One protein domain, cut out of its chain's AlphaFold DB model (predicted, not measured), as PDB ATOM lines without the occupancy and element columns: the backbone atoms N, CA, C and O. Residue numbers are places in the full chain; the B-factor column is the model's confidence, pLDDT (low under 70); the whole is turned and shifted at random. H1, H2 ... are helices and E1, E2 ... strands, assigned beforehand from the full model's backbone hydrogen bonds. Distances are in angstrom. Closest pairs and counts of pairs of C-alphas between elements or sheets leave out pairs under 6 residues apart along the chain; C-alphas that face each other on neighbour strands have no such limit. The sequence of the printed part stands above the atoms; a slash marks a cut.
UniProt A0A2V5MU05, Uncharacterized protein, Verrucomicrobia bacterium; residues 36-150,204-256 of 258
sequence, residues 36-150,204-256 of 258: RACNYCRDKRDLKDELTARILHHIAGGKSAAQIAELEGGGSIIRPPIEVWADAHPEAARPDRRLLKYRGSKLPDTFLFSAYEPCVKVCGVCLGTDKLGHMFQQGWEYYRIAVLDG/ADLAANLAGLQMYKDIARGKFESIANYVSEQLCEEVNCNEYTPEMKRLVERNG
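AT A GLANCE: This is residues 36 to 150 and 204 to 256 of the 258 residues of an uncharacterized protein of Verrucomicrobia bacterium (UniProt A0A2V5MU05). Crossed helices make the body: long H6 crosses H4 and H5, H3 packs on the other side of H4, and the small hairpin of E1 and E2 leads straight into H4. H1 and H2 lie toward one end of the longest axis, while H7 sits far out toward the other, among long loops. The printed part has 168 residues, in the order H1 H2 H3 E1 E2 H4 H5 H6 H7, mostly helix with one antiparallel sheet, E1 - E2; under half of the residues are in named elements. It is compact, with a radius of gyration of the C-alphas of 16.2 A and spans of 51 by 36 by 28 A.

IN THESE COORDINATES: H1, residues 48 to 60, begins at C-alpha 48 (-20.758, 7.892, 5.571) and is 17.9 A long. H2 is residues 65 to 72, H3 81 to 87, E1 119 to 122, E2 125 to 128 and H4 129 to 136. H5, residues 138 to 148, is 14.3 A long; H6, residues 204 to 220, 24.2 A. H7, residues 246 to 254, ends at C-alpha 254 (-10.638, 41.608, 12.683).

HOW THE PARTS SIT: H6 touches H5 at a steep tilt of 47 degrees, the C-alphas of Gly 139 and Gly 212 being closest at 3.9 A. H6 touches H4 at a steep tilt of 41 degrees, closest at Met 135 and Gly 212, C-alphas 4.2 A apart. H3 touches H4 at a shallow tilt of 21 degrees, opposite ways, closest at the C-alphas of Glu 83 and Gly 133, 4.9 A. In the hairpin of E1 and E2, N 120 and O 127 are within hydrogen-bond range at 2.9 A. H7 is apart from the other named elements. Every O i to N i+4 pair is within range in H2 to H7, and 8 of 9 in H1.

THE WHOLE: The C-alphas of Gly 62 and Arg 254 are farthest apart, 52.1 A. Residues 151 to 203 are not printed, with 25.3 A between C-alphas 150 and 204. The links H3 to E1 and H6 to H7 are long. Residues 36 to 39 and 111 to 113 have pLDDT under 70.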
ATOM      1  N   ARG A  36      -9.767  25.022  13.539       51.78
ATOM      2  CA  ARG A  36     -10.520  24.449  14.661       51.78
ATOM      3  C   ARG A  36     -11.925  24.016  14.241       51.78
ATOM      4  O   ARG A  36     -12.431  23.074  14.839       51.78
ATOM      5  N   ALA A  37     -12.501  24.610  13.189       50.28
ATOM      6  CA  ALA A  37     -13.810  24.226  12.675       50.28
ATOM      7  C   ALA A  37     -13.819  22.814  12.066       50.28
ATOM      8  O   ALA A  37     -14.535  21.951  12.575       50.28
ATOM      9  N   CYS A  38     -12.947  22.506  11.088       53.59
ATOM     10  CA  CYS A  38     -12.858  21.123  10.594       53.59
ATOM     11  C   CYS A  38     -12.251  20.152  11.663       53.59
ATOM     12  O   CYS A  38     -12.295  18.935  11.478       53.59
ATOM     13  N   ASN A  39     -11.730  20.640  12.807       67.81
ATOM     14  CA  ASN A  39     -11.320  19.791  13.942       67.81
ATOM     15  C   ASN A  39     -12.461  19.378  14.873       67.81
ATOM     16  O   ASN A  39     -12.293  18.378  15.569       67.81
ATOM     17  N   TYR A  40     -13.594  20.090  14.908       78.44
ATOM     18  CA  TYR A  40     -14.663  19.783  15.871       78.44
ATOM     19  C   TYR A  40     -15.143  18.342  15.768       78.44
ATOM     20  O   TYR A  40     -15.448  17.717  16.783       78.44
ATOM     21  N   CYS A  41     -15.162  17.808  14.549       85.06
ATOM     22  CA  CYS A  41     -15.576  16.443  14.305       85.06
ATOM     23  C   CYS A  41     -14.429  15.493  13.913       85.06
ATOM     24  O   CYS A  41     -14.693  14.368  13.500       85.06
ATOM     25  N   ARG A  42     -13.152  15.888  14.061       84.12
ATOM     26  CA  ARG A  42     -11.999  15.048  13.667       84.12
ATOM     27  C   ARG A  42     -12.017  13.683  14.360       84.12
ATOM     28  O   ARG A  42     -11.867  12.657  13.687       84.12
ATOM     29  N   ASP A  43     -12.246  13.710  15.670       90.94
ATOM     30  CA  ASP A  43     -12.269  12.535  16.549       90.94
ATOM     31  C   ASP A  43     -13.651  11.867  16.611       90.94
ATOM     32  O   ASP A  43     -13.851  10.905  17.349       90.94
ATOM     33  N   LYS A  44     -14.620  12.380  15.844       94.69
ATOM     34  CA  LYS A  44     -15.962  11.812  15.749       94.69
ATOM     35  C   LYS A  44     -15.986  10.660  14.757       94.69
ATOM     36  O   LYS A  44     -15.161  10.575  13.835       94.69
ATOM     37  N   ARG A  45     -16.957   9.770  14.944       97.69
ATOM     38  CA  ARG A  45     -17.221   8.683  14.001       97.69
ATOM     39  C   ARG A  45     -17.685   9.262  12.667       97.69
ATOM     40  O   ARG A  45     -18.464  10.208  12.618       97.69
ATOM     41  N   ASP A  46     -17.202   8.666  11.584       97.69
ATOM     42  CA  ASP A  46     -17.643   9.000  10.234       97.69
ATOM     43  C   ASP A  46     -19.052   8.444   9.975       97.69
ATOM     44  O   ASP A  46     -19.301   7.257  10.195       97.69
ATOM     45  N   LEU A  47     -19.970   9.295   9.516       98.44
ATOM     46  CA  LEU A  47     -21.370   8.943   9.267       98.44
ATOM     47  C   LEU A  47     -21.644   8.488   7.826       98.44
ATOM     48  O   LEU A  47     -22.803   8.261   7.481       98.44
ATOM     49  N   LYS A  48     -20.615   8.329   6.975       98.12
ATOM     50  CA  LYS A  48     -20.758   7.892   5.571       98.12
ATOM     51  C   LYS A  48     -21.660   6.666   5.415       98.12
ATOM     52  O   LYS A  48     -22.554   6.674   4.566       98.12
ATOM     53  N   ASP A  49     -21.404   5.612   6.187       98.50
ATOM     54  CA  ASP A  49     -22.117   4.339   6.032       98.50
ATOM     55  C   ASP A  49     -23.574   4.457   6.494       98.50
ATOM     56  O   ASP A  49     -24.470   3.934   5.840       98.50
ATOM     57  N   GLU A  50     -23.829   5.215   7.563       98.56
ATOM     58  CA  GLU A  50     -25.175   5.447   8.096       98.56
ATOM     59  C   GLU A  50     -26.027   6.298   7.142       98.56
ATOM     60  O   GLU A  50     -27.153   5.923   6.810       98.56
ATOM     61  N   LEU A  51     -25.458   7.383   6.608       98.38
ATOM     62  CA  LEU A  51     -26.089   8.202   5.570       98.38
ATOM     63  C   LEU A  51     -26.350   7.398   4.291       98.38
ATOM     64  O   LEU A  51     -27.434   7.479   3.717       98.38
ATOM     65  N   THR A  52     -25.382   6.588   3.854       98.69
ATOM     66  CA  THR A  52     -25.549   5.717   2.681       98.69
ATOM     67  C   THR A  52     -26.682   4.716   2.903       98.69
ATOM     68  O   THR A  52     -27.579   4.612   2.066       98.69
ATOM     69  N   ALA A  53     -26.682   4.020   4.042       98.62
ATOM     70  CA  ALA A  53     -27.707   3.043   4.388       98.62
ATOM     71  C   ALA A  53     -29.102   3.677   4.465       98.62
ATOM     72  O   ALA A  53     -30.065   3.086   3.978       98.62
ATOM     73  N   ARG A  54     -29.209   4.898   5.004       98.25
ATOM     74  CA  ARG A  54     -30.463   5.657   5.054       98.25
ATOM     75  C   ARG A  54     -31.065   5.869   3.662       98.25
ATOM     76  O   ARG A  54     -32.249   5.607   3.469       98.25
ATOM     77  N   ILE A  55     -30.265   6.289   2.681       98.50
ATOM     78  CA  ILE A  55     -30.762   6.526   1.314       98.50
ATOM     79  C   ILE A  55     -31.038   5.213   0.580       98.50
ATOM     80  O   ILE A  55     -32.089   5.069  -0.051       98.50
ATOM     81  N   LEU A  56     -30.152   4.223   0.716       98.62
ATOM     82  CA  LEU A  56     -30.364   2.892   0.141       98.62
ATOM     83  C   LEU A  56     -31.614   2.209   0.705       98.62
ATOM     84  O   LEU A  56     -32.285   1.494  -0.034       98.62
ATOM     85  N   HIS A  57     -31.974   2.457   1.966       98.62
ATOM     86  CA  HIS A  57     -33.208   1.944   2.557       98.62
ATOM     87  C   HIS A  57     -34.452   2.440   1.805       98.62
ATOM     88  O   HIS A  57     -35.324   1.640   1.463       98.62
ATOM     89  N   HIS A  58     -34.517   3.733   1.468       98.50
ATOM     90  CA  HIS A  58     -35.630   4.268   0.676       98.50
ATOM     91  C   HIS A  58     -35.661   3.692  -0.740       98.50
ATOM     92  O   HIS A  58     -36.731   3.327  -1.232       98.50
ATOM     93  N   ILE A  59     -34.493   3.571  -1.383       98.56
ATOM     94  CA  ILE A  59     -34.366   2.992  -2.729       98.56
ATOM     95  C   ILE A  59     -34.826   1.527  -2.730       98.56
ATOM     96  O   ILE A  59     -35.618   1.135  -3.585       98.56
ATOM     97  N   ALA A  60     -34.401   0.731  -1.744       98.50
ATOM     98  CA  ALA A  60     -34.826  -0.660  -1.579       98.50
ATOM     99  C   ALA A  60     -36.340  -0.784  -1.333       98.50
ATOM    100  O   ALA A  60     -36.963  -1.750  -1.765       98.50
ATOM    101  N   GLY A  61     -36.948   0.224  -0.699       98.50
ATOM    102  CA  GLY A  61     -38.399   0.365  -0.561       98.50
ATOM    103  C   GLY A  61     -39.130   0.816  -1.834       98.50
ATOM    104  O   GLY A  61     -40.324   1.111  -1.767       98.50
ATOM    105  N   GLY A  62     -38.442   0.918  -2.976       98.38
ATOM    106  CA  GLY A  62     -39.017   1.318  -4.262       98.38
ATOM    107  C   GLY A  62     -39.366   2.805  -4.367       98.38
ATOM    108  O   GLY A  62     -40.177   3.181  -5.213       98.38
ATOM    109  N   LYS A  63     -38.806   3.660  -3.500       98.69
ATOM    110  CA  LYS A  63     -39.078   5.103  -3.520       98.69
ATOM    111  C   LYS A  63     -38.371   5.778  -4.694       98.69
ATOM    112  O   LYS A  63     -37.198   5.530  -4.959       98.69
ATOM    113  N   SER A  64     -39.081   6.676  -5.374       98.56
ATOM    114  CA  SER A  64     -38.498   7.530  -6.414       98.56
ATOM    115  C   SER A  64     -37.653   8.663  -5.820       98.56
ATOM    116  O   SER A  64     -37.794   9.002  -4.645       98.56
ATOM    117  N   ALA A  65     -36.838   9.326  -6.649       98.38
ATOM    118  CA  ALA A  65     -36.072  10.511  -6.245       98.38
ATOM    119  C   ALA A  65     -36.954  11.606  -5.610       98.38
ATOM    120  O   ALA A  65     -36.567  12.191  -4.605       98.38
ATOM    121  N   ALA A  66     -38.159  11.836  -6.148       98.38
ATOM    122  CA  ALA A  66     -39.096  12.825  -5.613       98.38
ATOM    123  C   ALA A  66     -39.625  12.445  -4.224       98.38
ATOM    124  O   ALA A  66     -39.712  13.294  -3.344       98.38
ATOM    125  N   GLN A  67     -39.943  11.164  -4.017       98.44
ATOM    126  CA  GLN A  67     -40.408  10.670  -2.718       98.44
ATOM    127  C   GLN A  67     -39.288  10.697  -1.675       98.44
ATOM    128  O   GLN A  67     -39.538  11.036  -0.525       98.44
ATOM    129  N   ILE A  68     -38.054  10.371  -2.072       98.56
ATOM    130  CA  ILE A  68     -36.880  10.489  -1.198       98.56
ATOM    131  C   ILE A  68     -36.658  11.953  -0.823       98.56
ATOM    132  O   ILE A  68     -36.485  12.253   0.353       98.56
ATOM    133  N   ALA A  69     -36.731  12.868  -1.793       97.62
ATOM    134  CA  ALA A  69     -36.623  14.292  -1.519       97.62
ATOM    135  C   ALA A  69     -37.694  14.753  -0.528       97.62
ATOM    136  O   ALA A  69     -37.367  15.404   0.454       97.62
ATOM    137  N   GLU A  70     -38.959  14.383  -0.717       96.69
ATOM    138  CA  GLU A  70     -40.033  14.729   0.221       96.69
ATOM    139  C   GLU A  70     -39.763  14.225   1.650       96.69
ATOM    140  O   GLU A  70     -39.966  14.969   2.608       96.69
ATOM    141  N   LEU A  71     -39.243  13.003   1.791       97.75
ATOM    142  CA  LEU A  71     -38.921  12.399   3.088       97.75
ATOM    143  C   LEU A  71     -37.694  13.025   3.765       97.75
ATOM    144  O   LEU A  71     -37.647  13.097   4.991       97.75
ATOM    145  N   GLU A  72     -36.707  13.470   2.986       97.50
ATOM    146  CA  GLU A  72     -35.431  13.976   3.504       97.50
ATOM    147  C   GLU A  72     -35.335  15.507   3.538       97.50
ATOM    148  O   GLU A  72     -34.426  16.045   4.169       97.50
ATOM    149  N   GLY A  73     -36.302  16.220   2.948       90.19
ATOM    150  CA  GLY A  73     -36.485  17.664   3.140       90.19
ATOM    151  C   GLY A  73     -36.493  18.549   1.898       90.19
ATOM    152  O   GLY A  73     -36.449  19.764   2.028       90.19
ATOM    153  N   GLY A  74     -36.638  17.983   0.702       90.12
ATOM    154  CA  GLY A  74     -36.861  18.684  -0.568       90.12
ATOM    155  C   GLY A  74     -38.038  19.670  -0.580       90.12
ATOM    156  O   GLY A  74     -38.093  20.542  -1.442       90.12
ATOM    157  N   GLY A  75     -38.986  19.542   0.355       85.00
ATOM    158  CA  GLY A  75     -40.105  20.474   0.545       85.00
ATOM    159  C   GLY A  75     -40.014  21.338   1.807       85.00
ATOM    160  O   GLY A  75     -40.944  22.096   2.088       85.00
ATOM    161  N   SER A  76     -38.942  21.208   2.593       85.56
ATOM    162  CA  SER A  76     -38.807  21.916   3.864       85.56
ATOM    163  C   SER A  76     -38.578  23.409   3.658       85.56
ATOM    164  O   SER A  76     -37.951  23.834   2.697       85.56
ATOM    165  N   ILE A  77     -39.116  24.218   4.575       77.25
ATOM    166  CA  ILE A  77     -38.951  25.682   4.567       77.25
ATOM    167  C   ILE A  77     -37.963  26.138   5.646       77.25
ATOM    168  O   ILE A  77     -37.298  27.152   5.463       77.25
ATOM    169  N   ILE A  78     -37.895  25.416   6.770       77.62
ATOM    170  CA  ILE A  78     -37.093  25.797   7.943       77.62
ATOM    171  C   ILE A  78     -35.861  24.900   8.049       77.62
ATOM    172  O   ILE A  78     -34.776  25.337   7.699       77.62
ATOM    173  N   ARG A  79     -36.034  23.647   8.489       85.62
ATOM    174  CA  ARG A  79     -34.961  22.648   8.552       85.62
ATOM    175  C   ARG A  79     -35.416  21.338   7.906       85.62
ATOM    176  O   ARG A  79     -36.505  20.850   8.237       85.62
ATOM    177  N   PRO A  80     -34.648  20.769   6.971       91.75
ATOM    178  CA  PRO A  80     -34.955  19.480   6.370       91.75
ATOM    179  C   PRO A  80     -34.762  18.328   7.376       91.75
ATOM    180  O   PRO A  80     -33.857  18.395   8.210       91.75
ATOM    181  N   PRO A  81     -35.582  17.256   7.329       96.62
ATOM    182  CA  PRO A  81     -35.448  16.095   8.210       96.62
ATOM    183  C   PRO A  81     -34.039  15.504   8.289       96.62
ATOM    184  O   PRO A  81     -33.633  15.081   9.371       96.62
ATOM    185  N   ILE A  82     -33.281  15.499   7.186       97.50
ATOM    186  CA  ILE A  82     -31.896  15.015   7.195       97.50
ATOM    187  C   ILE A  82     -30.981  15.876   8.072       97.50
ATOM    188  O   ILE A  82     -30.130  15.353   8.785       97.50
ATOM    189  N   GLU A  83     -31.179  17.193   8.060       95.06
ATOM    190  CA  GLU A  83     -30.399  18.123   8.868       95.06
ATOM    191  C   GLU A  83     -30.780  17.994  10.340       95.06
ATOM    192  O   GLU A  83     -29.898  17.895  11.184       95.06
ATOM    193  N   VAL A  84     -32.079  17.905  10.649       95.56
ATOM    194  CA  VAL A  84     -32.560  17.683  12.025       95.56
ATOM    195  C   VAL A  84     -32.001  16.380  12.597       95.56
ATOM    196  O   VAL A  84     -31.587  16.335  13.754       95.56
ATOM    197  N   TRP A  85     -31.967  15.318  11.789       97.62
ATOM    198  CA  TRP A  85     -31.348  14.054  12.180       97.62
ATOM    199  C   TRP A  85     -29.847  14.218  12.454       97.62
ATOM    200  O   TRP A  85     -29.369  13.740  13.481       97.62
ATOM    201  N   ALA A  86     -29.117  14.908  11.573       96.38
ATOM    202  CA  ALA A  86     -27.675  15.085  11.712       96.38
ATOM    203  C   ALA A  86     -27.308  15.983  12.907       96.38
ATOM    204  O   ALA A  86     -26.365  15.673  13.627       96.38
ATOM    205  N   ASP A  87     -28.075  17.048  13.154       93.94
ATOM    206  CA  ASP A  87     -27.931  17.964  14.298       93.94
ATOM    207  C   ASP A  87     -28.138  17.245  15.637       93.94
ATOM    208  O   ASP A  87     -27.382  17.447  16.586       93.94
ATOM    209  N   ALA A  88     -29.121  16.342  15.698       96.56
ATOM    210  CA  ALA A  88     -29.413  15.541  16.886       96.56
ATOM    211  C   ALA A  88     -28.503  14.308  17.047       96.56
ATOM    212  O   ALA A  88     -28.624  13.580  18.038       96.56
ATOM    213  N   HIS A  89     -27.619  14.029  16.086       97.88
ATOM    214  CA  HIS A  89     -26.809  12.819  16.095       97.88
ATOM    215  C   HIS A  89     -25.760  12.857  17.234       97.88
ATOM    216  O   HIS A  89     -25.119  13.887  17.430       97.88
ATOM    217  N   PRO A  90     -25.483  11.748  17.957       97.38
ATOM    218  CA  PRO A  90     -24.501  11.735  19.059       97.38
ATOM    219  C   PRO A  90     -23.070  12.147  18.667       97.38
ATOM    220  O   PRO A  90     -22.276  12.590  19.497       97.38
ATOM    221  N   GLU A  91     -22.740  11.986  17.387       97.00
ATOM    222  CA  GLU A  91     -21.445  12.365  16.807       97.00
ATOM    223  C   GLU A  91     -21.390  13.827  16.348       97.00
ATOM    224  O   GLU A  91     -20.316  14.305  15.979       97.00
ATOM    225  N   ALA A  92     -22.514  14.547  16.382       94.94
ATOM    226  CA  ALA A  92     -22.537  15.968  16.089       94.94
ATOM    227  C   ALA A  92     -21.694  16.730  17.120       94.94
ATOM    228  O   ALA A  92     -21.754  16.501  18.332       94.94
ATOM    229  N   ALA A  93     -20.872  17.646  16.627       92.88
ATOM    230  CA  ALA A  93     -19.999  18.479  17.430       92.88
ATOM    231  C   ALA A  93     -20.400  19.938  17.244       92.88
ATOM    232  O   ALA A  93     -20.271  20.494  16.157       92.88
ATOM    233  N   ARG A  94     -20.892  20.571  18.309       89.62
ATOM    234  CA  ARG A  94     -21.274  21.981  18.253       89.62
ATOM    235  C   ARG A  94     -20.026  22.868  18.388       89.62
ATOM    236  O   ARG A  94     -19.299  22.712  19.373       89.62
ATOM    237  N   PRO A  95     -19.772  23.793  17.447       85.38
ATOM    238  CA  PRO A  95     -18.612  24.671  17.527       85.38
ATOM    239  C   PRO A  95     -18.710  25.657  18.704       85.38
ATOM    240  O   PRO A  95     -19.799  26.121  19.058       85.38
ATOM    241  N   ASP A  96     -17.569  26.039  19.293       83.62
ATOM    242  CA  ASP A  96     -17.535  27.119  20.289       83.62
ATOM    243  C   ASP A  96     -17.668  28.470  19.579       83.62
ATOM    244  O   ASP A  96     -16.754  28.940  18.896       83.62
ATOM    245  N   ARG A  97     -18.810  29.128  19.789       81.50
ATOM    246  CA  ARG A  97     -19.161  30.423  19.184       81.50
ATOM    247  C   ARG A  97     -18.124  31.515  19.425       81.50
ATOM    248  O   ARG A  97     -17.982  32.418  18.605       81.50
ATOM    249  N   ARG A  98     -17.393  31.448  20.540       82.31
ATOM    250  CA  ARG A  98     -16.352  32.429  20.883       82.31
ATOM    251  C   ARG A  98     -15.114  32.285  20.009       82.31
ATOM    252  O   ARG A  98     -14.324  33.223  19.941       82.31
ATOM    253  N   LEU A  99     -14.934  31.128  19.381       82.69
ATOM    254  CA  LEU A  99     -13.793  30.836  18.524       82.69
ATOM    255  C   LEU A  99     -14.092  31.120  17.051       82.69
ATOM    256  O   LEU A  99     -13.173  31.478  16.328       82.69
ATOM    257  N   LEU A 100     -15.365  31.084  16.647       83.19
ATOM    258  CA  LEU A 100     -15.774  31.279  15.257       83.19
ATOM    259  C   LEU A 100     -15.289  32.607  14.652       83.19
ATOM    260  O   LEU A 100     -15.282  33.660  15.302       83.19
ATOM    261  N   LYS A 101     -14.988  32.585  13.348       84.50
ATOM    262  CA  LYS A 101     -14.649  33.780  12.549       84.50
ATOM    263  C   LYS A 101     -15.763  34.833  12.518       84.50
ATOM    264  O   LYS A 101     -15.491  36.026  12.397       84.50
ATOM    265  N   TYR A 102     -17.005  34.409  12.738       85.25
ATOM    266  CA  TYR A 102     -18.193  35.264  12.802       85.25
ATOM    267  C   TYR A 102     -18.488  35.837  14.195       85.25
ATOM    268  O   TYR A 102     -19.507  36.507  14.379       85.25
ATOM    269  N   ARG A 103     -17.631  35.598  15.198       86.50
ATOM    270  CA  ARG A 103     -17.863  36.090  16.564       86.50
ATOM    271  C   ARG A 103     -18.057  37.611  16.602       86.50
ATOM    272  O   ARG A 103     -17.340  38.375  15.953       86.50
ATOM    273  N   GLY A 104     -19.044  38.058  17.373       85.56
ATOM    274  CA  GLY A 104     -19.425  39.471  17.453       85.56
ATOM    275  C   GLY A 104     -20.219  39.987  16.247       85.56
ATOM    276  O   GLY A 104     -20.479  41.188  16.176       85.56
ATOM    277  N   SER A 105     -20.595  39.118  15.304       84.94
ATOM    278  CA  SER A 105     -21.598  39.448  14.289       84.94
ATOM    279  C   SER A 105     -23.001  39.477  14.904       84.94
ATOM    280  O   SER A 105     -23.238  38.931  15.982       84.94
ATOM    281  N   LYS A 106     -23.945  40.115  14.206       84.62
ATOM    282  CA  LYS A 106     -25.376  40.098  14.552       84.62
ATOM    283  C   LYS A 106     -26.125  38.981  13.822       84.62
ATOM    284  O   LYS A 106     -27.320  39.120  13.569       84.62
ATOM    285  N   LEU A 107     -25.417  37.922  13.424       81.44
ATOM    286  CA  LEU A 107     -26.057  36.800  12.758       81.44
ATOM    287  C   LEU A 107     -27.135  36.209  13.676       81.44
ATOM    288  O   LEU A 107     -26.906  36.097  14.884       81.44
ATOM    289  N   PRO A 108     -28.311  35.874  13.125       73.94
ATOM    290  CA  PRO A 108     -29.389  35.286  13.900       73.94
ATOM    291  C   PRO A 108     -28.922  33.984  14.552       73.94
ATOM    292  O   PRO A 108     -28.338  33.104  13.924       73.94
ATOM    293  N   ASP A 109     -29.180  33.901  15.850       77.25
ATOM    294  CA  ASP A 109     -28.794  32.779  16.692       77.25
ATOM    295  C   ASP A 109     -29.913  32.500  17.689       77.25
ATOM    296  O   ASP A 109     -29.820  32.704  18.900       77.25
ATOM    297  N   THR A 110     -31.047  32.136  17.113       74.12
ATOM    298  CA  THR A 110     -32.287  31.840  17.815       74.12
ATOM    299  C   THR A 110     -32.565  30.348  17.732       74.12
ATOM    300  O   THR A 110     -32.021  29.645  16.888       74.12
ATOM    301  N   PHE A 111     -33.476  29.861  18.573       67.94
ATOM    302  CA  PHE A 111     -33.938  28.474  18.492       67.94
ATOM    303  C   PHE A 111     -34.514  28.107  17.110       67.94
ATOM    304  O   PHE A 111     -34.443  26.953  16.706       67.94
ATOM    305  N   LEU A 112     -35.077  29.081  16.386       63.03
ATOM    306  CA  LEU A 112     -35.694  28.861  15.073       63.03
ATOM    307  C   LEU A 112     -34.710  28.986  13.904       63.03
ATOM    308  O   LEU A 112     -35.015  28.518  12.813       63.03
ATOM    309  N   PHE A 113     -33.573  29.646  14.117       66.62
ATOM    310  CA  PHE A 113     -32.550  29.867  13.101       66.62
ATOM    311  C   PHE A 113     -31.227  30.177  13.797       66.62
ATOM    312  O   PHE A 113     -31.124  31.220  14.459       66.62
ATOM    313  N   SER A 114     -30.234  29.302  13.643       77.31
ATOM    314  CA  SER A 114     -28.870  29.548  14.099       77.31
ATOM    315  C   SER A 114     -27.934  29.580  12.903       77.31
ATOM    316  O   SER A 114     -27.892  28.654  12.108       77.31
ATOM    317  N   ALA A 115     -27.130  30.635  12.796       75.56
ATOM    318  CA  ALA A 115     -26.042  30.685  11.821       75.56
ATOM    319  C   ALA A 115     -24.849  29.775  12.194       75.56
ATOM    320  O   ALA A 115     -23.804  29.836  11.552       75.56
ATOM    321  N   TYR A 116     -24.969  28.991  13.273       83.12
ATOM    322  CA  TYR A 116     -23.900  28.183  13.858       83.12
ATOM    323  C   TYR A 116     -24.398  26.763  14.127       83.12
ATOM    324  O   TYR A 116     -24.608  26.366  15.279       83.12
ATOM    325  N   GLU A 117     -24.605  26.012  13.054       88.25
ATOM    326  CA  GLU A 117     -25.051  24.625  13.136       88.25
ATOM    327  C   GLU A 117     -23.915  23.697  13.610       88.25
ATOM    328  O   GLU A 117     -22.728  23.999  13.415       88.25
ATOM    329  N   PRO A 118     -24.224  22.577  14.291       92.25
ATOM    330  CA  PRO A 118     -23.227  21.564  14.600       92.25
ATOM    331  C   PRO A 118     -22.554  21.004  13.354       92.25
ATOM    332  O   PRO A 118     -23.058  21.099  12.240       92.25
ATOM    333  N   CYS A 119     -21.403  20.376  13.557       93.62
ATOM    334  CA  CYS A 119     -20.670  19.700  12.502       93.62
ATOM    335  C   CYS A 119     -20.718  18.186  12.695       93.62
ATOM    336  O   CYS A 119     -20.626  17.688  13.818       93.62
ATOM    337  N   VAL A 120     -20.775  17.452  11.590       95.44
ATOM    338  CA  VAL A 120     -20.626  15.994  11.548       95.44
ATOM    339  C   VAL A 120     -19.495  15.618  10.600       95.44
ATOM    340  O   VAL A 120     -19.154  16.370   9.684       95.44
ATOM    341  N   LYS A 121     -18.898  14.445  10.821       96.06
ATOM    342  CA  LYS A 121     -17.874  13.892   9.935       96.06
ATOM    343  C   LYS A 121     -18.530  12.972   8.916       96.06
ATOM    344  O   LYS A 121     -19.183  12.006   9.302       96.06
ATOM    345  N   VAL A 122     -18.330  13.246   7.634       96.50
ATOM    346  CA  VAL A 122     -18.831  12.419   6.533       96.50
ATOM    347  C   VAL A 122     -17.723  12.265   5.499       96.50
ATOM    348  O   VAL A 122     -17.221  13.253   4.976       96.50
ATOM    349  N   CYS A 123     -17.328  11.030   5.196       96.56
ATOM    350  CA  CYS A 123     -16.242  10.725   4.252       96.56
ATOM    351  C   CYS A 123     -14.917  11.425   4.601       96.56
ATOM    352  O   CYS A 123     -14.220  11.939   3.731       96.56
ATOM    353  N   GLY A 124     -14.589  11.498   5.890       94.56
ATOM    354  CA  GLY A 124     -13.420  12.203   6.407       94.56
ATOM    355  C   GLY A 124     -13.547  13.729   6.418       94.56
ATOM    356  O   GLY A 124     -12.696  14.384   7.018       94.56
ATOM    357  N   VAL A 125     -14.600  14.297   5.824       93.25
ATOM    358  CA  VAL A 125     -14.841  15.740   5.755       93.25
ATOM    359  C   VAL A 125     -15.693  16.172   6.939       93.25
ATOM    360  O   VAL A 125     -16.738  15.582   7.212       93.25
ATOM    361  N   CYS A 126     -15.257  17.214   7.642       93.12
ATOM    362  CA  CYS A 126     -16.082  17.865   8.647       93.12
ATOM    363  C   CYS A 126     -16.959  18.912   7.973       93.12
ATOM    364  O   CYS A 126     -16.433  19.842   7.369       93.12
ATOM    365  N   LEU A 127     -18.273  18.763   8.057       92.38
ATOM    366  CA  LEU A 127     -19.222  19.690   7.446       92.38
ATOM    367  C   LEU A 127     -20.293  20.084   8.456       92.38
ATOM    368  O   LEU A 127     -20.649  19.287   9.328       92.38
ATOM    369  N   GLY A 128     -20.775  21.320   8.353       92.56
ATOM    370  CA  GLY A 128     -21.951  21.763   9.096       92.56
ATOM    371  C   GLY A 128     -23.170  20.936   8.688       92.56
ATOM    372  O   GLY A 128     -23.297  20.537   7.528       92.56
ATOM    373  N   THR A 129     -24.048  20.611   9.635       94.69
ATOM    374  CA  THR A 129     -25.236  19.788   9.361       94.69
ATOM    375  C   THR A 129     -26.170  20.454   8.353       94.69
ATOM    376  O   THR A 129     -26.814  19.755   7.571       94.69
ATOM    377  N   ASP A 130     -26.171  21.787   8.296       92.75
ATOM    378  CA  ASP A 130     -26.822  22.590   7.258       92.75
ATOM    379  C   ASP A 130     -26.381  22.198   5.844       92.75
ATOM    380  O   ASP A 130     -27.215  22.138   4.948       92.75
ATOM    381  N   LYS A 131     -25.117  21.811   5.622       95.44
ATOM    382  CA  LYS A 131     -24.635  21.372   4.299       95.44
ATOM    383  C   LYS A 131     -25.343  20.106   3.819       95.44
ATOM    384  O   LYS A 131     -25.586  19.947   2.621       95.44
ATOM    385  N   LEU A 132     -25.730  19.214   4.735       96.50
ATOM    386  CA  LEU A 132     -26.619  18.099   4.391       96.50
ATOM    387  C   LEU A 132     -28.014  18.626   4.051       96.50
ATOM    388  O   LEU A 132     -28.602  18.199   3.062       96.50
ATOM    389  N   GLY A 133     -28.523  19.599   4.803       95.06
ATOM    390  CA  GLY A 133     -29.775  20.264   4.463       95.06
ATOM    391  C   GLY A 133     -29.778  20.852   3.050       95.06
ATOM    392  O   GLY A 133     -30.654  20.521   2.254       95.06
ATOM    393  N   HIS A 134     -28.748  21.612   2.688       95.12
ATOM    394  CA  HIS A 134     -28.513  22.146   1.346       95.12
ATOM    395  C   HIS A 134     -28.488  21.047   0.274       95.12
ATOM    396  O   HIS A 134     -29.226  21.120  -0.716       95.12
ATOM    397  N   MET A 135     -27.726  19.972   0.500       97.62
ATOM    398  CA  MET A 135     -27.639  18.838  -0.425       97.62
ATOM    399  C   MET A 135     -29.005  18.194  -0.710       97.62
ATOM    400  O   MET A 135     -29.303  17.858  -1.856       97.62
ATOM    401  N   PHE A 136     -29.866  18.036   0.297       97.25
ATOM    402  CA  PHE A 136     -31.156  17.364   0.116       97.25
ATOM    403  C   PHE A 136     -32.287  18.309  -0.290       97.25
ATOM    404  O   PHE A 136     -33.099  17.940  -1.142       97.25
ATOM    405  N   GLN A 137     -32.339  19.509   0.286       94.69
ATOM    406  CA  GLN A 137     -33.383  20.498   0.042       94.69
ATOM    407  C   GLN A 137     -33.113  21.281  -1.243       94.69
ATOM    408  O   GLN A 137     -33.824  21.123  -2.236       94.69
ATOM    409  N   GLN A 138     -32.064  22.101  -1.260       94.75
ATOM    410  CA  GLN A 138     -31.740  22.941  -2.412       94.75
ATOM    411  C   GLN A 138     -31.171  22.117  -3.578       94.75
ATOM    412  O   GLN A 138     -31.446  22.426  -4.738       94.75
ATOM    413  N   GLY A 139     -30.486  21.003  -3.305       97.56
ATOM    414  CA  GLY A 139     -30.120  20.031  -4.336       97.56
ATOM    415  C   GLY A 139     -31.329  19.422  -5.059       97.56
ATOM    416  O   GLY A 139     -31.278  19.204  -6.274       97.56
ATOM    417  N   TRP A 140     -32.456  19.222  -4.361       97.62
ATOM    418  CA  TRP A 140     -33.715  18.820  -4.999       97.62
ATOM    419  C   TRP A 140     -34.305  19.945  -5.854       97.62
ATOM    420  O   TRP A 140     -34.783  19.694  -6.963       97.62
ATOM    421  N   GLU A 141     -34.239  21.196  -5.393       95.56
ATOM    422  CA  GLU A 141     -34.669  22.343  -6.199       95.56
ATOM    423  C   GLU A 141     -33.845  22.473  -7.481       95.56
ATOM    424  O   GLU A 141     -34.416  22.666  -8.558       95.56
ATOM    425  N   TYR A 142     -32.526  22.281  -7.391       97.38
ATOM    426  CA  TYR A 142     -31.646  22.230  -8.553       97.38
ATOM    427  C   TYR A 142     -32.056  21.106  -9.502       97.38
ATOM    428  O   TYR A 142     -32.170  21.335 -10.707       97.38
ATOM    429  N   TYR A 143     -32.306  19.900  -8.979       98.19
ATOM    430  CA  TYR A 143     -32.754  18.765  -9.784       98.19
ATOM    431  C   TYR A 143     -34.078  19.060 -10.494       98.19
ATOM    432  O   TYR A 143     -34.205  18.800 -11.692       98.19
ATOM    433  N   ARG A 144     -35.048  19.659  -9.795       97.19
ATOM    434  CA  ARG A 144     -36.325  20.066 -10.386       97.19
ATOM    435  C   ARG A 144     -36.110  21.052 -11.532       97.19
ATOM    436  O   ARG A 144     -36.610  20.804 -12.621       97.19
ATOM    437  N   ILE A 145     -35.321  22.107 -11.324       95.56
ATOM    438  CA  ILE A 145     -35.034  23.114 -12.358       95.56
ATOM    439  C   ILE A 145     -34.323  22.476 -13.558       95.56
ATOM    440  O   ILE A 145     -34.733  22.654 -14.707       95.56
ATOM    441  N   ALA A 146     -33.254  21.725 -13.303       98.00
ATOM    442  CA  ALA A 146     -32.410  21.182 -14.353       98.00
ATOM    443  C   ALA A 146     -33.113  20.081 -15.157       98.00
ATOM    444  O   ALA A 146     -33.074  20.104 -16.389       98.00
ATOM    445  N   VAL A 147     -33.744  19.132 -14.462       98.00
ATOM    446  CA  VAL A 147     -34.246  17.876 -15.036       98.00
ATOM    447  C   VAL A 147     -35.755  17.913 -15.249       98.00
ATOM    448  O   VAL A 147     -36.198  17.696 -16.372       98.00
ATOM    449  N   LEU A 148     -36.547  18.198 -14.209       96.50
ATOM    450  CA  LEU A 148     -38.014  18.119 -14.302       96.50
ATOM    451  C   LEU A 148     -38.608  19.263 -15.137       96.50
ATOM    452  O   LEU A 148     -39.490  19.033 -15.960       96.50
ATOM    453  N   ASP A 149     -38.076  20.475 -14.982       95.50
ATOM    454  CA  ASP A 149     -38.483  21.662 -15.741       95.50
ATOM    455  C   ASP A 149     -37.717  21.795 -17.074       95.50
ATOM    456  O   ASP A 149     -37.982  22.715 -17.864       95.50
ATOM    457  N   GLY A 150     -36.738  20.911 -17.311       96.75
ATOM    458  CA  GLY A 150     -35.925  20.855 -18.526       96.75
ATOM    459  C   GLY A 150     -35.098  22.115 -18.789       96.75
ATOM    460  O   GLY A 150     -34.905  22.481 -19.949       96.75
ATOM    461  N   ALA A 204     -19.518  26.707   0.056       93.75
ATOM    462  CA  ALA A 204     -19.800  25.348   0.495       93.75
ATOM    463  C   ALA A 204     -21.294  24.986   0.377       93.75
ATOM    464  O   ALA A 204     -21.596  23.850   0.017       93.75
ATOM    465  N   ASP A 205     -22.218  25.936   0.578       94.56
ATOM    466  CA  ASP A 205     -23.651  25.718   0.303       94.56
ATOM    467  C   ASP A 205     -23.904  25.503  -1.188       94.56
ATOM    468  O   ASP A 205     -24.562  24.541  -1.584       94.56
ATOM    469  N   LEU A 206     -23.294  26.327  -2.046       96.25
ATOM    470  CA  LEU A 206     -23.371  26.139  -3.499       96.25
ATOM    471  C   LEU A 206     -22.811  24.776  -3.936       96.25
ATOM    472  O   LEU A 206     -23.392  24.123  -4.809       96.25
ATOM    473  N   ALA A 207     -21.707  24.329  -3.326       97.75
ATOM    474  CA  ALA A 207     -21.128  23.014  -3.579       97.75
ATOM    475  C   ALA A 207     -22.050  21.878  -3.104       97.75
ATOM    476  O   ALA A 207     -22.250  20.911  -3.842       97.75
ATOM    477  N   ALA A 208     -22.657  22.006  -1.922       97.44
ATOM    478  CA  ALA A 208     -23.627  21.046  -1.404       97.44
ATOM    479  C   ALA A 208     -24.868  20.940  -2.307       97.44
ATOM    480  O   ALA A 208     -25.292  19.832  -2.640       97.44
ATOM    481  N   ASN A 209     -25.395  22.066  -2.792       97.69
ATOM    482  CA  ASN A 209     -26.516  22.094  -3.734       97.69
ATOM    483  C   ASN A 209     -26.185  21.355  -5.037       97.69
ATOM    484  O   ASN A 209     -26.988  20.561  -5.536       97.69
ATOM    485  N   LEU A 210     -24.988  21.590  -5.585       98.44
ATOM    486  CA  LEU A 210     -24.523  20.929  -6.805       98.44
ATOM    487  C   LEU A 210     -24.313  19.422  -6.596       98.44
ATOM    488  O   LEU A 210     -24.690  18.619  -7.453       98.44
ATOM    489  N   ALA A 211     -23.759  19.032  -5.448       98.56
ATOM    490  CA  ALA A 211     -23.641  17.635  -5.056       98.56
ATOM    491  C   ALA A 211     -25.021  16.964  -4.962       98.56
ATOM    492  O   ALA A 211     -25.217  15.873  -5.496       98.56
ATOM    493  N   GLY A 212     -26.005  17.657  -4.384       98.50
ATOM    494  CA  GLY A 212     -27.393  17.213  -4.316       98.50
ATOM    495  C   GLY A 212     -28.058  17.053  -5.685       98.50
ATOM    496  O   GLY A 212     -28.694  16.031  -5.945       98.50
ATOM    497  N   LEU A 213     -27.852  18.005  -6.605       98.56
ATOM    498  CA  LEU A 213     -28.299  17.891  -8.002       98.56
ATOM    499  C   LEU A 213     -27.794  16.594  -8.642       98.56
ATOM    500  O   LEU A 213     -28.565  15.863  -9.272       98.56
ATOM    501  N   GLN A 214     -26.497  16.320  -8.499       98.75
ATOM    502  CA  GLN A 214     -25.882  15.128  -9.069       98.75
ATOM    503  C   GLN A 214     -26.391  13.852  -8.381       98.75
ATOM    504  O   GLN A 214     -26.761  12.901  -9.067       98.75
ATOM    505  N   MET A 215     -26.530  13.866  -7.053       98.75
ATOM    506  CA  MET A 215     -27.109  12.766  -6.279       98.75
ATOM    507  C   MET A 215     -28.515  12.402  -6.765       98.75
ATOM    508  O   MET A 215     -28.775  11.240  -7.077       98.75
ATOM    509  N   TYR A 216     -29.425  13.371  -6.902       98.75
ATOM    510  CA  TYR A 216     -30.791  13.084  -7.351       98.75
ATOM    511  C   TYR A 216     -30.860  12.593  -8.800       98.75
ATOM    512  O   TYR A 216     -31.700  11.744  -9.111       98.75
ATOM    513  N   LYS A 217     -29.962  13.053  -9.685       98.75
ATOM    514  CA  LYS A 217     -29.832  12.481 -11.036       98.75
ATOM    515  C   LYS A 217     -29.453  11.012 -11.001       98.75
ATOM    516  O   LYS A 217     -29.992  10.235 -11.789       98.75
ATOM    517  N   ASP A 218     -28.539  10.639 -10.119       98.81
ATOM    518  CA  ASP A 218     -28.084   9.261 -10.016       98.81
ATOM    519  C   ASP A 218     -29.133   8.376  -9.343       98.81
ATOM    520  O   ASP A 218     -29.411   7.296  -9.860       98.81
ATOM    521  N   ILE A 219     -29.820   8.855  -8.299       98.56
ATOM    522  CA  ILE A 219     -30.987   8.167  -7.717       98.56
ATOM    523  C   ILE A 219     -32.043   7.907  -8.800       98.56
ATOM    524  O   ILE A 219     -32.482   6.773  -8.976       98.56
ATOM    525  N   ALA A 220     -32.411   8.928  -9.583       98.56
ATOM    526  CA  ALA A 220     -33.419   8.801 -10.640       98.56
ATOM    527  C   ALA A 220     -33.018   7.826 -11.763       98.56
ATOM    528  O   ALA A 220     -33.883   7.301 -12.462       98.56
ATOM    529  N   ARG A 221     -31.716   7.576 -11.942       98.56
ATOM    530  CA  ARG A 221     -31.164   6.643 -12.936       98.56
ATOM    531  C   ARG A 221     -30.833   5.265 -12.358       98.56
ATOM    532  O   ARG A 221     -30.312   4.435 -13.098       98.56
ATOM    533  N   GLY A 222     -31.083   5.031 -11.067       98.25
ATOM    534  CA  GLY A 222     -30.687   3.797 -10.383       98.25
ATOM    535  C   GLY A 222     -29.167   3.620 -10.269       98.25
ATOM    536  O   GLY A 222     -28.683   2.496 -10.294       98.25
ATOM    537  N   LYS A 223     -28.416   4.725 -10.205       98.69
ATOM    538  CA  LYS A 223     -26.945   4.771 -10.137       98.69
ATOM    539  C   LYS A 223     -26.401   5.250  -8.788       98.69
ATOM    540  O   LYS A 223     -25.198   5.439  -8.652       98.69
ATOM    541  N   PHE A 224     -27.266   5.499  -7.807       98.62
ATOM    542  CA  PHE A 224     -26.815   5.850  -6.465       98.62
ATOM    543  C   PHE A 224     -26.196   4.624  -5.784       98.62
ATOM    544  O   PHE A 224     -26.861   3.602  -5.636       98.62
ATOM    545  N   GLU A 225     -24.947   4.752  -5.340       98.56
ATOM    546  CA  GLU A 225     -24.216   3.686  -4.638       98.56
ATOM    547  C   GLU A 225     -23.871   4.087  -3.201       98.56
ATOM    548  O   GLU A 225     -24.090   3.324  -2.263       98.56
ATOM    549  N   SER A 226     -23.344   5.299  -3.014       98.69
ATOM    550  CA  SER A 226     -22.941   5.812  -1.707       98.69
ATOM    551  C   SER A 226     -22.983   7.334  -1.662       98.69
ATOM    552  O   SER A 226     -22.725   8.000  -2.666       98.69
ATOM    553  N   ILE A 227     -23.218   7.888  -0.465       98.44
ATOM    554  CA  ILE A 227     -23.104   9.332  -0.218       98.44
ATOM    555  C   ILE A 227     -21.682   9.857  -0.492       98.44
ATOM    556  O   ILE A 227     -21.502  11.027  -0.818       98.44
ATOM    557  N   ALA A 228     -20.672   8.982  -0.424       98.31
ATOM    558  CA  ALA A 228     -19.276   9.329  -0.678       98.31
ATOM    559  C   ALA A 228     -19.003   9.832  -2.095       98.31
ATOM    560  O   ALA A 228     -18.048  10.573  -2.299       98.31
ATOM    561  N   ASN A 229     -19.861   9.494  -3.057       98.50
ATOM    562  CA  ASN A 229     -19.735   9.986  -4.427       98.50
ATOM    563  C   ASN A 229     -20.085  11.483  -4.550       98.50
ATOM    564  O   ASN A 229     -19.817  12.090  -5.584       98.50
ATOM    565  N   TYR A 230     -20.685  12.072  -3.509       98.50
ATOM    566  CA  TYR A 230     -21.206  13.443  -3.513       98.50
ATOM    567  C   TYR A 230     -20.587  14.322  -2.419       98.50
ATOM    568  O   TYR A 230     -20.686  15.546  -2.481       98.50
ATOM    569  N   VAL A 231     -19.926  13.723  -1.426       97.31
ATOM    570  CA  VAL A 231     -19.228  14.459  -0.367       97.31
ATOM    571  C   VAL A 231     -17.776  14.675  -0.772       97.31
ATOM    572  O   VAL A 231     -17.041  13.732  -1.040       97.31
ATOM    573  N   SER A 232     -17.356  15.938  -0.792       96.31
ATOM    574  CA  SER A 232     -15.975  16.340  -1.056       96.31
ATOM    575  C   SER A 232     -15.548  17.434  -0.083       96.31
ATOM    576  O   SER A 232     -16.384  18.030   0.599       96.31
ATOM    577  N   GLU A 233     -14.254  17.746  -0.047       94.69
ATOM    578  CA  GLU A 233     -13.723  18.829   0.790       94.69
ATOM    579  C   GLU A 233     -14.349  20.195   0.472       94.69
ATOM    580  O   GLU A 233     -14.369  21.067   1.333       94.69
ATOM    581  N   GLN A 234     -14.942  20.366  -0.719       95.69
ATOM    582  CA  GLN A 234     -15.651  21.592  -1.101       95.69
ATOM    583  C   GLN A 234     -16.887  21.883  -0.235       95.69
ATOM    584  O   GLN A 234     -17.430  22.985  -0.308       95.69
ATOM    585  N   LEU A 235     -17.332  20.919   0.575       94.12
ATOM    586  CA  LEU A 235     -18.405  21.095   1.553       94.12
ATOM    587  C   LEU A 235     -17.890  21.569   2.934       94.12
ATOM    588  O   LEU A 235     -18.722  21.974   3.744       94.12
ATOM    589  N   CYS A 236     -16.571  21.564   3.232       91.25
ATOM    590  CA  CYS A 236     -16.042  22.250   4.436       91.25
ATOM    591  C   CYS A 236     -15.859  23.741   4.104       91.25
ATOM    592  O   CYS A 236     -15.079  24.095   3.218       91.25
ATOM    593  N   GLU A 237     -16.512  24.629   4.859       85.81
ATOM    594  CA  GLU A 237     -16.417  26.096   4.703       85.81
ATOM    595  C   GLU A 237     -15.010  26.670   4.938       85.81
ATOM    596  O   GLU A 237     -14.739  27.827   4.614       85.81
ATOM    597  N   GLU A 238     -14.112  25.885   5.535       82.44
ATOM    598  CA  GLU A 238     -12.708  26.264   5.715       82.44
ATOM    599  C   GLU A 238     -11.847  25.934   4.490       82.44
ATOM    600  O   GLU A 238     -10.789  26.532   4.311       82.44
ATOM    601  N   VAL A 239     -12.283  24.988   3.653       87.50
ATOM    602  CA  VAL A 239     -11.614  24.654   2.387       87.50
ATOM    603  C   VAL A 239     -12.213  25.478   1.252       87.50
ATOM    604  O   VAL A 239     -11.485  26.028   0.428       87.50
ATOM    605  N   ASN A 240     -13.542  25.592   1.224       90.44
ATOM    606  CA  ASN A 240     -14.275  26.347   0.220       90.44
ATOM    607  C   ASN A 240     -14.755  27.679   0.805       90.44
ATOM    608  O   ASN A 240     -15.903  27.821   1.230       90.44
ATOM    609  N   CYS A 241     -13.820  28.629   0.883       88.19
ATOM    610  CA  CYS A 241     -13.998  29.896   1.586       88.19
ATOM    611  C   CYS A 241     -15.206  30.694   1.087       88.19
ATOM    612  O   CYS A 241     -15.445  30.812  -0.115       88.19
ATOM    613  N   ASN A 242     -15.907  31.321   2.027       91.81
ATOM    614  CA  ASN A 242     -17.063  32.164   1.749       91.81
ATOM    615  C   ASN A 242     -16.651  33.527   1.169       91.81
ATOM    616  O   ASN A 242     -15.576  34.048   1.468       91.81
ATOM    617  N   GLU A 243     -17.532  34.136   0.376       93.56
ATOM    618  CA  GLU A 243     -17.419  35.557   0.036       93.56
ATOM    619  C   GLU A 243     -18.211  36.397   1.047       93.56
ATOM    620  O   GLU A 243     -19.166  35.930   1.671       93.56
ATOM    621  N   TYR A 244     -17.838  37.667   1.206       92.62
ATOM    622  CA  TYR A 244     -18.403  38.525   2.246       92.62
ATOM    623  C   TYR A 244     -18.812  39.892   1.709       92.62
ATOM    624  O   TYR A 244     -18.162  40.465   0.830       92.62
ATOM    625  N   THR A 245     -19.849  40.477   2.310       91.31
ATOM    626  CA  THR A 245     -20.077  41.923   2.206       91.31
ATOM    627  C   THR A 245     -18.908  42.688   2.835       91.31
ATOM    628  O   THR A 245     -18.229  42.156   3.716       91.31
ATOM    629  N   PRO A 246     -18.671  43.962   2.465       94.44
ATOM    630  CA  PRO A 246     -17.591  44.746   3.064       94.44
ATOM    631  C   PRO A 246     -17.657  44.836   4.596       94.44
ATOM    632  O   PRO A 246     -16.622  44.900   5.252       94.44
ATOM    633  N   GLU A 247     -18.860  44.852   5.176       92.88
ATOM    634  CA  GLU A 247     -19.042  44.861   6.629       92.88
ATOM    635  C   GLU A 247     -18.647  43.529   7.267       92.88
ATOM    636  O   GLU A 247     -17.829  43.519   8.189       92.88
ATOM    637  N   MET A 248     -19.176  42.414   6.748       92.25
ATOM    638  CA  MET A 248     -18.848  41.086   7.261       92.25
ATOM    639  C   MET A 248     -17.360  40.773   7.073       92.25
ATOM    640  O   MET A 248     -16.723  40.262   7.989       92.25
ATOM    641  N   LYS A 249     -16.774  41.180   5.941       94.31
ATOM    642  CA  LYS A 249     -15.344  41.019   5.663       94.31
ATOM    643  C   LYS A 249     -14.481  41.671   6.742       94.31
ATOM    644  O   LYS A 249     -13.645  40.999   7.333       94.31
ATOM    645  N   ARG A 250     -14.743  42.941   7.076       94.62
ATOM    646  CA  ARG A 250     -14.015  43.646   8.150       94.62
ATOM    647  C   ARG A 250     -14.131  42.932   9.497       94.62
ATOM    648  O   ARG A 250     -13.185  42.939  10.282       94.62
ATOM    649  N   LEU A 251     -15.294  42.347   9.786       92.00
ATOM    650  CA  LEU A 251     -15.514  41.588  11.014       92.00
ATOM    651  C   LEU A 251     -14.692  40.296  11.034       92.00
ATOM    652  O   LEU A 251     -14.009  40.047  12.027       92.00
ATOM    653  N   VAL A 252     -14.740  39.516   9.951       89.56
ATOM    654  CA  VAL A 252     -13.985  38.266   9.783       89.56
ATOM    655  C   VAL A 252     -12.478  38.532   9.855       89.56
ATOM    656  O   VAL A 252     -11.788  37.872  10.628       89.56
ATOM    657  N   GLU A 253     -11.984  39.561   9.163       90.75
ATOM    658  CA  GLU A 253     -10.571  39.970   9.179       90.75
ATOM    659  C   GLU A 253     -10.112  40.400  10.579       90.75
ATOM    660  O   GLU A 253      -9.090  39.927  11.076       90.75
ATOM    661  N   ARG A 254     -10.900  41.233  11.278       91.75
ATOM    662  CA  ARG A 254     -10.638  41.608  12.683       91.75
ATOM    663  C   ARG A 254     -10.565  40.383  13.596       91.75
ATOM    664  O   ARG A 254      -9.865  40.395  14.606       91.75
ATOM    665  N   ASN A 255     -11.304  39.340  13.244       86.31
ATOM    666  CA  ASN A 255     -11.361  38.093  13.975       86.31
ATOM    667  C   ASN A 255     -10.249  37.098  13.595       86.31
ATOM    668  O   ASN A 255     -10.192  36.021  14.195       86.31
ATOM    669  N   GLY A 256      -9.354  37.461  12.673       81.31
ATOM    670  CA  GLY A 256      -8.255  36.619  12.196       81.31
ATOM    671  C   GLY A 256      -8.656  35.619  11.106       81.31
ATOM    672  O   GLY A 256      -7.862  34.740  10.783       81.31
TER     673      GLY A 256